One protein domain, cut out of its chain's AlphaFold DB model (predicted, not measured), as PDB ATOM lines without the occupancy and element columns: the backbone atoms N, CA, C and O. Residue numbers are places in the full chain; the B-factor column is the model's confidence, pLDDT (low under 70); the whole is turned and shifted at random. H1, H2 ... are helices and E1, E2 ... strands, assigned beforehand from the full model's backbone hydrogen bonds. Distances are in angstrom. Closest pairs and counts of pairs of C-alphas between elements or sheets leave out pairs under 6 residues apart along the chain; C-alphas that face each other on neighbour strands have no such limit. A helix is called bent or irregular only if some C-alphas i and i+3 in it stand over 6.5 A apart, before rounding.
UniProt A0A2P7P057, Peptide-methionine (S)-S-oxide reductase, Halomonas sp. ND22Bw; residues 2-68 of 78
ATOM      1  N   ALA A   2     -93.653 160.033 -68.205       79.12
ATOM      2  CA  ALA A   2     -93.686 158.659 -68.736       79.12
ATOM      3  C   ALA A   2     -92.949 158.462 -70.074       79.12
ATOM      4  O   ALA A   2     -92.136 157.553 -70.196       79.12
ATOM      5  N   VAL A   3     -93.142 159.365 -71.042       85.00
ATOM      6  CA  VAL A   3     -92.493 159.280 -72.366       85.00
ATOM      7  C   VAL A   3     -90.962 159.218 -72.262       85.00
ATOM      8  O   VAL A   3     -90.323 158.453 -72.977       85.00
ATOM      9  N   PHE A   4     -90.360 159.972 -71.339       88.75
ATOM     10  CA  PHE A   4     -88.903 160.043 -71.215       88.75
ATOM     11  C   PHE A   4     -88.284 158.881 -70.428       88.75
ATOM     12  O   PHE A   4     -87.107 158.599 -70.620       88.75
ATOM     13  N   GLN A   5     -89.046 158.182 -69.578       87.94
ATOM     14  CA  GLN A   5     -88.524 157.035 -68.815       87.94
ATOM     15  C   GLN A   5     -88.134 155.849 -69.703       87.94
ATOM     16  O   GLN A   5     -87.322 155.021 -69.300       87.94
ATOM     17  N   HIS A   6     -88.689 155.772 -70.913       89.19
ATOM     18  CA  HIS A   6     -88.398 154.706 -71.871       89.19
ATOM     19  C   HIS A   6     -87.284 155.062 -72.865       89.19
ATOM     20  O   HIS A   6     -86.942 154.256 -73.730       89.19
ATOM     21  N   VAL A   7     -86.698 156.258 -72.764       92.31
ATOM     22  CA  VAL A   7     -85.633 156.700 -73.667       92.31
ATOM     23  C   VAL A   7     -84.305 156.101 -73.215       92.31
ATOM     24  O   VAL A   7     -83.831 156.355 -72.109       92.31
ATOM     25  N   LYS A   8     -83.660 155.328 -74.092       94.94
ATOM     26  CA  LYS A   8     -82.318 154.798 -73.832       94.94
ATOM     27  C   LYS A   8     -81.343 155.947 -73.548       94.94
ATOM     28  O   LYS A   8     -81.255 156.889 -74.327       94.94
ATOM     29  N   GLY A   9     -80.609 155.849 -72.442       95.00
ATOM     30  CA  GLY A   9     -79.696 156.897 -71.979       95.00
ATOM     31  C   GLY A   9     -80.313 157.869 -70.970       95.00
ATOM     32  O   GLY A   9     -79.564 158.621 -70.354       95.00
ATOM     33  N   VAL A  10     -81.631 157.837 -70.734       95.88
ATOM     34  CA  VAL A  10     -82.258 158.527 -69.595       95.88
ATOM     35  C   VAL A  10     -82.156 157.640 -68.356       95.88
ATOM     36  O   VAL A  10     -82.575 156.486 -68.370       95.88
ATOM     37  N   SER A  11     -81.588 158.179 -67.278       95.44
ATOM     38  CA  SER A  11     -81.433 157.482 -65.996       95.44
ATOM     39  C   SER A  11     -82.493 157.879 -64.974       95.44
ATOM     40  O   SER A  11     -82.785 157.104 -64.066       95.44
ATOM     41  N   ASN A  12     -83.072 159.076 -65.103       94.88
ATOM     42  CA  ASN A  12     -84.138 159.532 -64.222       94.88
ATOM     43  C   ASN A  12     -85.046 160.560 -64.911       94.88
ATOM     44  O   ASN A  12     -84.576 161.397 -65.685       94.88
ATOM     45  N   ALA A  13     -86.335 160.524 -64.582       93.88
ATOM     46  CA  ALA A  13     -87.328 161.502 -65.007       93.88
ATOM     47  C   ALA A  13     -88.294 161.760 -63.846       93.88
ATOM     48  O   ALA A  13     -89.048 160.865 -63.464       93.88
ATOM     49  N   VAL A  14     -88.259 162.972 -63.291       92.94
ATOM     50  CA  VAL A  14     -89.006 163.345 -62.078       92.94
ATOM     51  C   VAL A  14     -89.952 164.495 -62.390       92.94
ATOM     52  O   VAL A  14     -89.512 165.522 -62.908       92.94
ATOM     53  N   SER A  15     -91.238 164.323 -62.087       91.25
ATOM     54  CA  SER A  15     -92.245 165.384 -62.200       91.25
ATOM     55  C   SER A  15     -92.075 166.429 -61.094       91.25
ATOM     56  O   SER A  15     -91.696 166.096 -59.972       91.25
ATOM     57  N   GLY A  16     -92.365 167.688 -61.403       90.62
ATOM     58  CA  GLY A  16     -92.294 168.798 -60.458       90.62
ATOM     59  C   GLY A  16     -92.756 170.109 -61.085       90.62
ATOM     60  O   GLY A  16     -93.534 170.105 -62.036       90.62
ATOM     61  N   TYR A  17     -92.245 171.221 -60.564       91.25
ATOM     62  CA  TYR A  17     -92.641 172.576 -60.945       91.25
ATOM     63  C   TYR A  17     -91.422 173.420 -61.312       91.25
ATOM     64  O   TYR A  17     -90.378 173.311 -60.662       91.25
ATOM     65  N   ALA A  18     -91.544 174.249 -62.349       89.62
ATOM     66  CA  ALA A  18     -90.496 175.176 -62.771       89.62
ATOM     67  C   ALA A  18     -91.085 176.466 -63.363       89.62
ATOM     68  O   ALA A  18     -92.211 176.475 -63.847       89.62
ATOM     69  N   GLY A  19     -90.300 177.548 -63.367       88.19
ATOM     70  CA  GLY A  19     -90.677 178.846 -63.951       88.19
ATOM     71  C   GLY A  19     -91.023 179.926 -62.921       88.19
ATOM     72  O   GLY A  19     -90.711 181.092 -63.149       88.19
ATOM     73  N   GLY A  20     -91.563 179.544 -61.760       88.56
ATOM     74  CA  GLY A  20     -91.883 180.453 -60.656       88.56
ATOM     75  C   GLY A  20     -90.811 180.515 -59.557       88.56
ATOM     76  O   GLY A  20     -89.710 179.968 -59.673       88.56
ATOM     77  N   ALA A  21     -91.143 181.161 -58.436       89.69
ATOM     78  CA  ALA A  21     -90.256 181.260 -57.273       89.69
ATOM     79  C   ALA A  21     -90.125 179.920 -56.520       89.69
ATOM     80  O   ALA A  21     -91.108 179.222 -56.280       89.69
ATOM     81  N   ALA A  22     -88.918 179.568 -56.066       84.94
ATOM     82  CA  ALA A  22     -88.669 178.282 -55.400       84.94
ATOM     83  C   ALA A  22     -89.526 178.056 -54.135       84.94
ATOM     84  O   ALA A  22     -89.922 176.930 -53.846       84.94
ATOM     85  N   SER A  23     -89.849 179.121 -53.396       88.50
ATOM     86  CA  SER A  23     -90.666 179.055 -52.177       88.50
ATOM     87  C   SER A  23     -92.118 178.627 -52.425       88.50
ATOM     88  O   SER A  23     -92.772 178.154 -51.494       88.50
ATOM     89  N   THR A  24     -92.615 178.767 -53.658       85.62
ATOM     90  CA  THR A  24     -94.008 178.487 -54.041       85.62
ATOM     91  C   THR A  24     -94.177 177.197 -54.848       85.62
ATOM     92  O   THR A  24     -95.291 176.883 -55.254       85.62
ATOM     93  N   ALA A  25     -93.111 176.413 -55.048       83.88
ATOM     94  CA  ALA A  25     -93.123 175.155 -55.806       83.88
ATOM     95  C   ALA A  25     -93.738 173.976 -55.015       83.88
ATOM     96  O   ALA A  25     -93.096 172.946 -54.802       83.88
ATOM     97  N   LYS A  26     -94.973 174.135 -54.527       83.75
ATOM     98  CA  LYS A  26     -95.732 173.119 -53.777       83.75
ATOM     99  C   LYS A  26     -97.054 172.846 -54.482       83.75
ATOM    100  O   LYS A  26     -97.709 173.799 -54.882       83.75
ATOM    101  N   TYR A  27     -97.456 171.576 -54.565       80.56
ATOM    102  CA  TYR A  27     -98.642 171.128 -55.312       80.56
ATOM    103  C   TYR A  27     -99.884 171.987 -55.037       80.56
ATOM    104  O   TYR A  27    -100.412 172.613 -55.952       80.56
ATOM    105  N   ASP A  28    -100.262 172.111 -53.763       78.94
ATOM    106  CA  ASP A  28    -101.475 172.831 -53.350       78.94
ATOM    107  C   ASP A  28    -101.445 174.319 -53.724       78.94
ATOM    108  O   ASP A  28    -102.478 174.915 -53.996       78.94
ATOM    109  N   VAL A  29    -100.252 174.918 -53.762       79.06
ATOM    110  CA  VAL A  29    -100.062 176.344 -54.058       79.06
ATOM    111  C   VAL A  29    -100.003 176.578 -55.568       79.06
ATOM    112  O   VAL A  29    -100.501 177.585 -56.066       79.06
ATOM    113  N   VAL A  30     -99.407 175.649 -56.320       79.56
ATOM    114  CA  VAL A  30     -99.318 175.738 -57.783       79.56
ATOM    115  C   VAL A  30    -100.687 175.538 -58.428       79.56
ATOM    116  O   VAL A  30    -101.008 176.269 -59.360       79.56
ATOM    117  N   GLY A  31    -101.520 174.640 -57.889       75.94
ATOM    118  CA  GLY A  31    -102.885 174.412 -58.379       75.94
ATOM    119  C   GLY A  31    -103.785 175.657 -58.361       75.94
ATOM    120  O   GLY A  31    -104.764 175.712 -59.097       75.94
ATOM    121  N   GLU A  32    -103.441 176.688 -57.580       78.62
ATOM    122  CA  GLU A  32    -104.149 177.975 -57.577       78.62
ATOM    123  C   GLU A  32    -103.830 178.865 -58.796       78.62
ATOM    124  O   GLU A  32    -104.465 179.908 -58.970       78.62
ATOM    125  N   GLY A  33    -102.832 178.508 -59.616       76.25
ATOM    126  CA  GLY A  33    -102.460 179.218 -60.849       76.25
ATOM    127  C   GLY A  33    -101.794 180.588 -60.647       76.25
ATOM    128  O   GLY A  33    -101.666 181.369 -61.584       76.25
ATOM    129  N   LYS A  34    -101.388 180.936 -59.417       78.69
ATOM    130  CA  LYS A  34    -100.825 182.265 -59.074       78.69
ATOM    131  C   LYS A  34     -99.314 182.281 -58.870       78.69
ATOM    132  O   LYS A  34     -98.741 183.315 -58.537       78.69
ATOM    133  N   THR A  35     -98.661 181.132 -59.008       83.50
ATOM    134  CA  THR A  35     -97.242 180.981 -58.656       83.50
ATOM    135  C   THR A  35     -96.290 181.238 -59.821       83.50
ATOM    136  O   THR A  35     -95.091 181.409 -59.585       83.50
ATOM    137  N   GLY A  36     -96.813 181.257 -61.052       84.12
ATOM    138  CA  GLY A  36     -96.023 181.315 -62.282       84.12
ATOM    139  C   GLY A  36     -95.228 180.038 -62.566       84.12
ATOM    140  O   GLY A  36     -94.317 180.062 -63.391       84.12
ATOM    141  N   HIS A  37     -95.511 178.941 -61.854       89.25
ATOM    142  CA  HIS A  37     -94.929 177.636 -62.150       89.25
ATOM    143  C   HIS A  37     -95.740 176.910 -63.213       89.25
ATOM    144  O   HIS A  37     -96.949 176.764 -63.077       89.25
ATOM    145  N   ALA A  38     -95.038 176.331 -64.178       88.12
ATOM    146  CA  ALA A  38     -95.567 175.276 -65.021       88.12
ATOM    147  C   ALA A  38     -95.217 173.905 -64.426       88.12
ATOM    148  O   ALA A  38     -94.157 173.722 -63.808       88.12
ATOM    149  N   GLU A  39     -96.078 172.918 -64.662       88.56
ATOM    150  CA  GLU A  39     -95.707 171.519 -64.466       88.56
ATOM    151  C   GLU A  39     -94.554 171.150 -65.406       88.56
ATOM    152  O   GLU A  39     -94.585 171.406 -66.610       88.56
ATOM    153  N   ALA A  40     -93.506 170.553 -64.846       90.69
ATOM    154  CA  ALA A  40     -92.267 170.268 -65.550       90.69
ATOM    155  C   ALA A  40     -91.723 168.883 -65.191       90.69
ATOM    156  O   ALA A  40     -92.055 168.286 -64.167       90.69
ATOM    157  N   VAL A  41     -90.833 168.369 -66.041       92.06
ATOM    158  CA  VAL A  41     -90.129 167.106 -65.804       92.06
ATOM    159  C   VAL A  41     -88.632 167.360 -65.829       92.06
ATOM    160  O   VAL A  41     -88.083 167.795 -66.840       92.06
ATOM    161  N   ARG A  42     -87.946 167.031 -64.734       93.56
ATOM    162  CA  ARG A  42     -86.484 167.031 -64.689       93.56
ATOM    163  C   ARG A  42     -85.958 165.716 -65.251       93.56
ATOM    164  O   ARG A  42     -86.224 164.658 -64.685       93.56
ATOM    165  N   ILE A  43     -85.179 165.797 -66.327       95.38
ATOM    166  CA  ILE A  43     -84.532 164.648 -66.971       95.38
ATOM    167  C   ILE A  43     -83.050 164.594 -66.579       95.38
ATOM    168  O   ILE A  43     -82.328 165.581 -66.714       95.38
ATOM    169  N   SER A  44     -82.583 163.436 -66.115       97.12
ATOM    170  CA  SER A  44     -81.157 163.106 -65.996       97.12
ATOM    171  C   SER A  44     -80.800 162.069 -67.054       97.12
ATOM    172  O   SER A  44     -81.474 161.045 -67.161       97.12
ATOM    173  N   TYR A  45     -79.774 162.345 -67.859       97.56
ATOM    174  CA  TYR A  45     -79.418 161.519 -69.012       97.56
ATOM    175  C   TYR A  45     -77.911 161.510 -69.282       97.56
ATOM    176  O   TYR A  45     -77.194 162.432 -68.890       97.56
ATOM    177  N   ASP A  46     -77.444 160.461 -69.958       97.56
ATOM    178  CA  ASP A  46     -76.076 160.332 -70.453       97.56
ATOM    179  C   ASP A  46     -75.967 160.917 -71.876       97.56
ATOM    180  O   ASP A  46     -76.498 160.321 -72.823       97.56
ATOM    181  N   PRO A  47     -75.253 162.045 -72.066       96.75
ATOM    182  CA  PRO A  47     -75.123 162.693 -73.368       96.75
ATOM    183  C   PRO A  47     -74.363 161.856 -74.405       96.75
ATOM    184  O   PRO A  47     -74.441 162.153 -75.596       96.75
ATOM    185  N   LYS A  48     -73.633 160.808 -73.989       97.19
ATOM    186  CA  LYS A  48     -72.984 159.864 -74.915       97.19
ATOM    187  C   LYS A  48     -73.973 158.874 -75.535       97.19
ATOM    188  O   LYS A  48     -73.649 158.256 -76.545       97.19
ATOM    189  N   GLN A  49     -75.147 158.702 -74.930       97.25
ATOM    190  CA  GLN A  49     -76.179 157.765 -75.383       97.25
ATOM    191  C   GLN A  49     -77.382 158.471 -76.010       97.25
ATOM    192  O   GLN A  49     -77.964 157.942 -76.956       97.25
ATOM    193  N   VAL A  50     -77.745 159.653 -75.506       97.06
ATOM    194  CA  VAL A  50     -78.833 160.472 -76.045       97.06
ATOM    195  C   VAL A  50     -78.463 161.947 -75.985       97.06
ATOM    196  O   VAL A  50     -78.046 162.463 -74.953       97.06
ATOM    197  N   SER A  51     -78.610 162.642 -77.104       97.19
ATOM    198  CA  SER A  51     -78.343 164.076 -77.184       97.19
ATOM    199  C   SER A  51     -79.521 164.901 -76.672       97.19
ATOM    200  O   SER A  51     -80.681 164.493 -76.745       97.19
ATOM    201  N   TYR A  52     -79.235 166.131 -76.245       95.81
ATOM    202  CA  TYR A  52     -80.280 167.093 -75.898       95.81
ATOM    203  C   TYR A  52     -81.253 167.354 -77.060       95.81
ATOM    204  O   TYR A  52     -82.458 167.455 -76.849       95.81
ATOM    205  N   GLY A  53     -80.750 167.389 -78.298       96.19
ATOM    206  CA  GLY A  53     -81.579 167.567 -79.492       96.19
ATOM    207  C   GLY A  53     -82.606 166.447 -79.679       96.19
ATOM    208  O   GLY A  53     -83.756 166.724 -80.003       96.19
ATOM    209  N   GLN A  54     -82.237 165.194 -79.393       94.75
ATOM    210  CA  GLN A  54     -83.183 164.073 -79.424       94.75
ATOM    211  C   GLN A  54     -84.250 164.197 -78.330       94.75
ATOM    212  O   GLN A  54     -85.419 163.911 -78.579       94.75
ATOM    213  N   LEU A  55     -83.878 164.671 -77.136       94.56
ATOM    214  CA  LEU A  55     -84.849 164.941 -76.071       94.56
ATOM    215  C   LEU A  55     -85.834 166.051 -76.474       94.56
ATOM    216  O   LEU A  55     -87.035 165.908 -76.247       94.56
ATOM    217  N   LEU A  56     -85.354 167.117 -77.125       93.94
ATOM    218  CA  LEU A  56     -86.209 168.176 -77.671       93.94
ATOM    219  C   LEU A  56     -87.116 167.672 -78.796       93.94
ATOM    220  O   LEU A  56     -88.282 168.053 -78.860       93.94
ATOM    221  N   GLN A  57     -86.616 166.792 -79.662       92.88
ATOM    222  CA  GLN A  57     -87.434 166.187 -80.707       92.88
ATOM    223  C   GLN A  57     -88.596 165.393 -80.098       92.88
ATOM    224  O   GLN A  57     -89.739 165.571 -80.503       92.88
ATOM    225  N   ILE A  58     -88.336 164.584 -79.068       91.19
ATOM    226  CA  ILE A  58     -89.390 163.866 -78.336       91.19
ATOM    227  C   ILE A  58     -90.379 164.850 -77.694       91.19
ATOM    228  O   ILE A  58     -91.593 164.656 -77.796       91.19
ATOM    229  N   TYR A  59     -89.874 165.922 -77.074       90.69
ATOM    230  CA  TYR A  59     -90.696 166.963 -76.457       90.69
ATOM    231  C   TYR A  59     -91.684 167.585 -77.455       90.69
ATOM    232  O   TYR A  59     -92.883 167.610 -77.183       90.69
ATOM    233  N   PHE A  60     -91.206 168.026 -78.621       89.94
ATOM    234  CA  PHE A  60     -92.035 168.716 -79.616       89.94
ATOM    235  C   PHE A  60     -92.858 167.791 -80.517       89.94
ATOM    236  O   PHE A  60     -93.857 168.234 -81.074       89.94
ATOM    237  N   SER A  61     -92.444 166.536 -80.712       84.75
ATOM    238  CA  SER A  61     -93.124 165.617 -81.637       84.75
ATOM    239  C   SER A  61     -94.123 164.680 -80.966       84.75
ATOM    240  O   SER A  61     -95.016 164.181 -81.643       84.75
ATOM    241  N   VAL A  62     -93.957 164.388 -79.672       81.94
ATOM    242  CA  VAL A  62     -94.733 163.330 -78.999       81.94
ATOM    243  C   VAL A  62     -95.333 163.797 -77.679       81.94
ATOM    244  O   VAL A  62     -96.426 163.366 -77.327       81.94
ATOM    245  N   ALA A  63     -94.630 164.641 -76.920       79.12
ATOM    246  CA  ALA A  63     -95.012 164.878 -75.532       79.12
ATOM    247  C   ALA A  63     -96.248 165.776 -75.356       79.12
ATOM    248  O   ALA A  63     -96.933 165.623 -74.349       79.12
ATOM    249  N   HIS A  64     -96.505 166.719 -76.270       84.12
ATOM    250  CA  HIS A  64     -97.559 167.730 -76.123       84.12
ATOM    251  C   HIS A  64     -97.786 168.513 -77.433       84.12
ATOM    252  O   HIS A  64     -96.959 168.441 -78.345       84.12
ATOM    253  N   ASN A  65     -98.868 169.297 -77.515       87.50
ATOM    254  CA  ASN A  65     -99.040 170.322 -78.549       87.50
ATOM    255  C   ASN A  65     -98.456 171.675 -78.073       87.50
ATOM    256  O   ASN A  65     -99.043 172.295 -77.186       87.50
ATOM    257  N   PRO A  66     -97.345 172.171 -78.657       87.25
ATOM    258  CA  PRO A  66     -96.671 173.399 -78.218       87.25
ATOM    259  C   PRO A  66     -97.360 174.694 -78.681       87.25
ATOM    260  O   PRO A  66     -96.884 175.784 -78.375       87.25
ATOM    261  N   THR A  67     -98.442 174.600 -79.461       89.25
ATOM    262  CA  THR A  67     -99.192 175.771 -79.963       89.25
ATOM    263  C   THR A  67    -100.370 176.156 -79.068       89.25
ATOM    264  O   THR A  67    -101.089 177.115 -79.347       89.25
ATOM    265  N   GLU A  68    -100.560 175.422 -77.975       88.44
ATOM    266  CA  GLU A  68    -101.628 175.645 -77.016       88.44
ATOM    267  C   GLU A  68    -101.141 176.523 -75.860       88.44
ATOM    268  O   GLU A  68    -100.494 176.063 -74.924       88.44
TER     269      GLU A  68
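AT A GLANCE: This is residues 2 to 68 of the 78 residues of the protein "Peptide-methionine (S)-S-oxide reductase" of Halomonas sp. ND22Bw (UniProt A0A2P7P057). A ribbon of two antiparallel strands, E1 and E2, runs through the middle of this domain; a loop with the short helix H2 in it, residues 19 to 37, joins the two strands at one end of the ribbon, and towards the other end lie the short H1, close by E1, and the longer H3. After E2 the chain turns through residues 46 to 51 and folds back as H3, which stands off from E1 and comes near H1 at its far end. The printed part has 67 residues with three named helices and two named strands, in the order H1, E1, H2, E2, H3, and the class is mixed, helices and strands. The whole is loose, with a radius of gyration of the C-alphas of 13.7 A, and spans 38 by 26 by 17 A along its three main axes.

IN THESE COORDINATES: Strand E1 holds residues 10 to 18 and measures 19.8 A from its first to its last C-alpha; it begins with C-alpha 10 at (-82.258, 158.527, -69.595) and bends by 67 degrees at residue 15. Strand E2 holds residues 38 to 45 and measures 21.6 A. Helix H3, residues 52 to 63, measures 14.9 A and ends with C-alpha 63 at (-95.012, 164.878, -75.532). It is neither bent nor irregular, but only just: C-alphas 60 and 63 are 6.3 A apart. Helices H1, residues 2 to 5, and H2, residues 27 to 30, have four residues each; C-alpha 2 is at (-93.686, 158.659, -68.736).

HOW THE PARTS SIT: E1 and E2 are antiparallel neighbours, with 158 degrees between their directions. C-alphas 13 and 43 face each other at 4.6 A, and C-alphas 17 and 39 at 4.8 A. N 16 and O 40, 2.8 A apart, and N 42 and O 14, also 2.8 A apart, are within hydrogen-bond range. The closest C-alphas of H1 and E1 are those of Gln 5 and Ala 13, 6.0 A apart. H1 and H3 are close but not clearly touching, their closest C-alphas being those of Val 3 and Ala 63, 6.9 A apart. H3 is apart from E1 and from H2, and H1 is apart from H2. In H3 every O i to N i+4 pair is within hydrogen-bond range, while H1 and H2 are too short for such a pair.

THE WHOLE: The two C-alphas farthest apart are those of Glu 32 and Lys 48, at 40.0 A. The printed part, residues 2 to 68, has no cut. The link from H1 to E1 is tight, the other three links are short, and none is long. The mean pLDDT of the printed part is 89.2, and no printed residue is under 70.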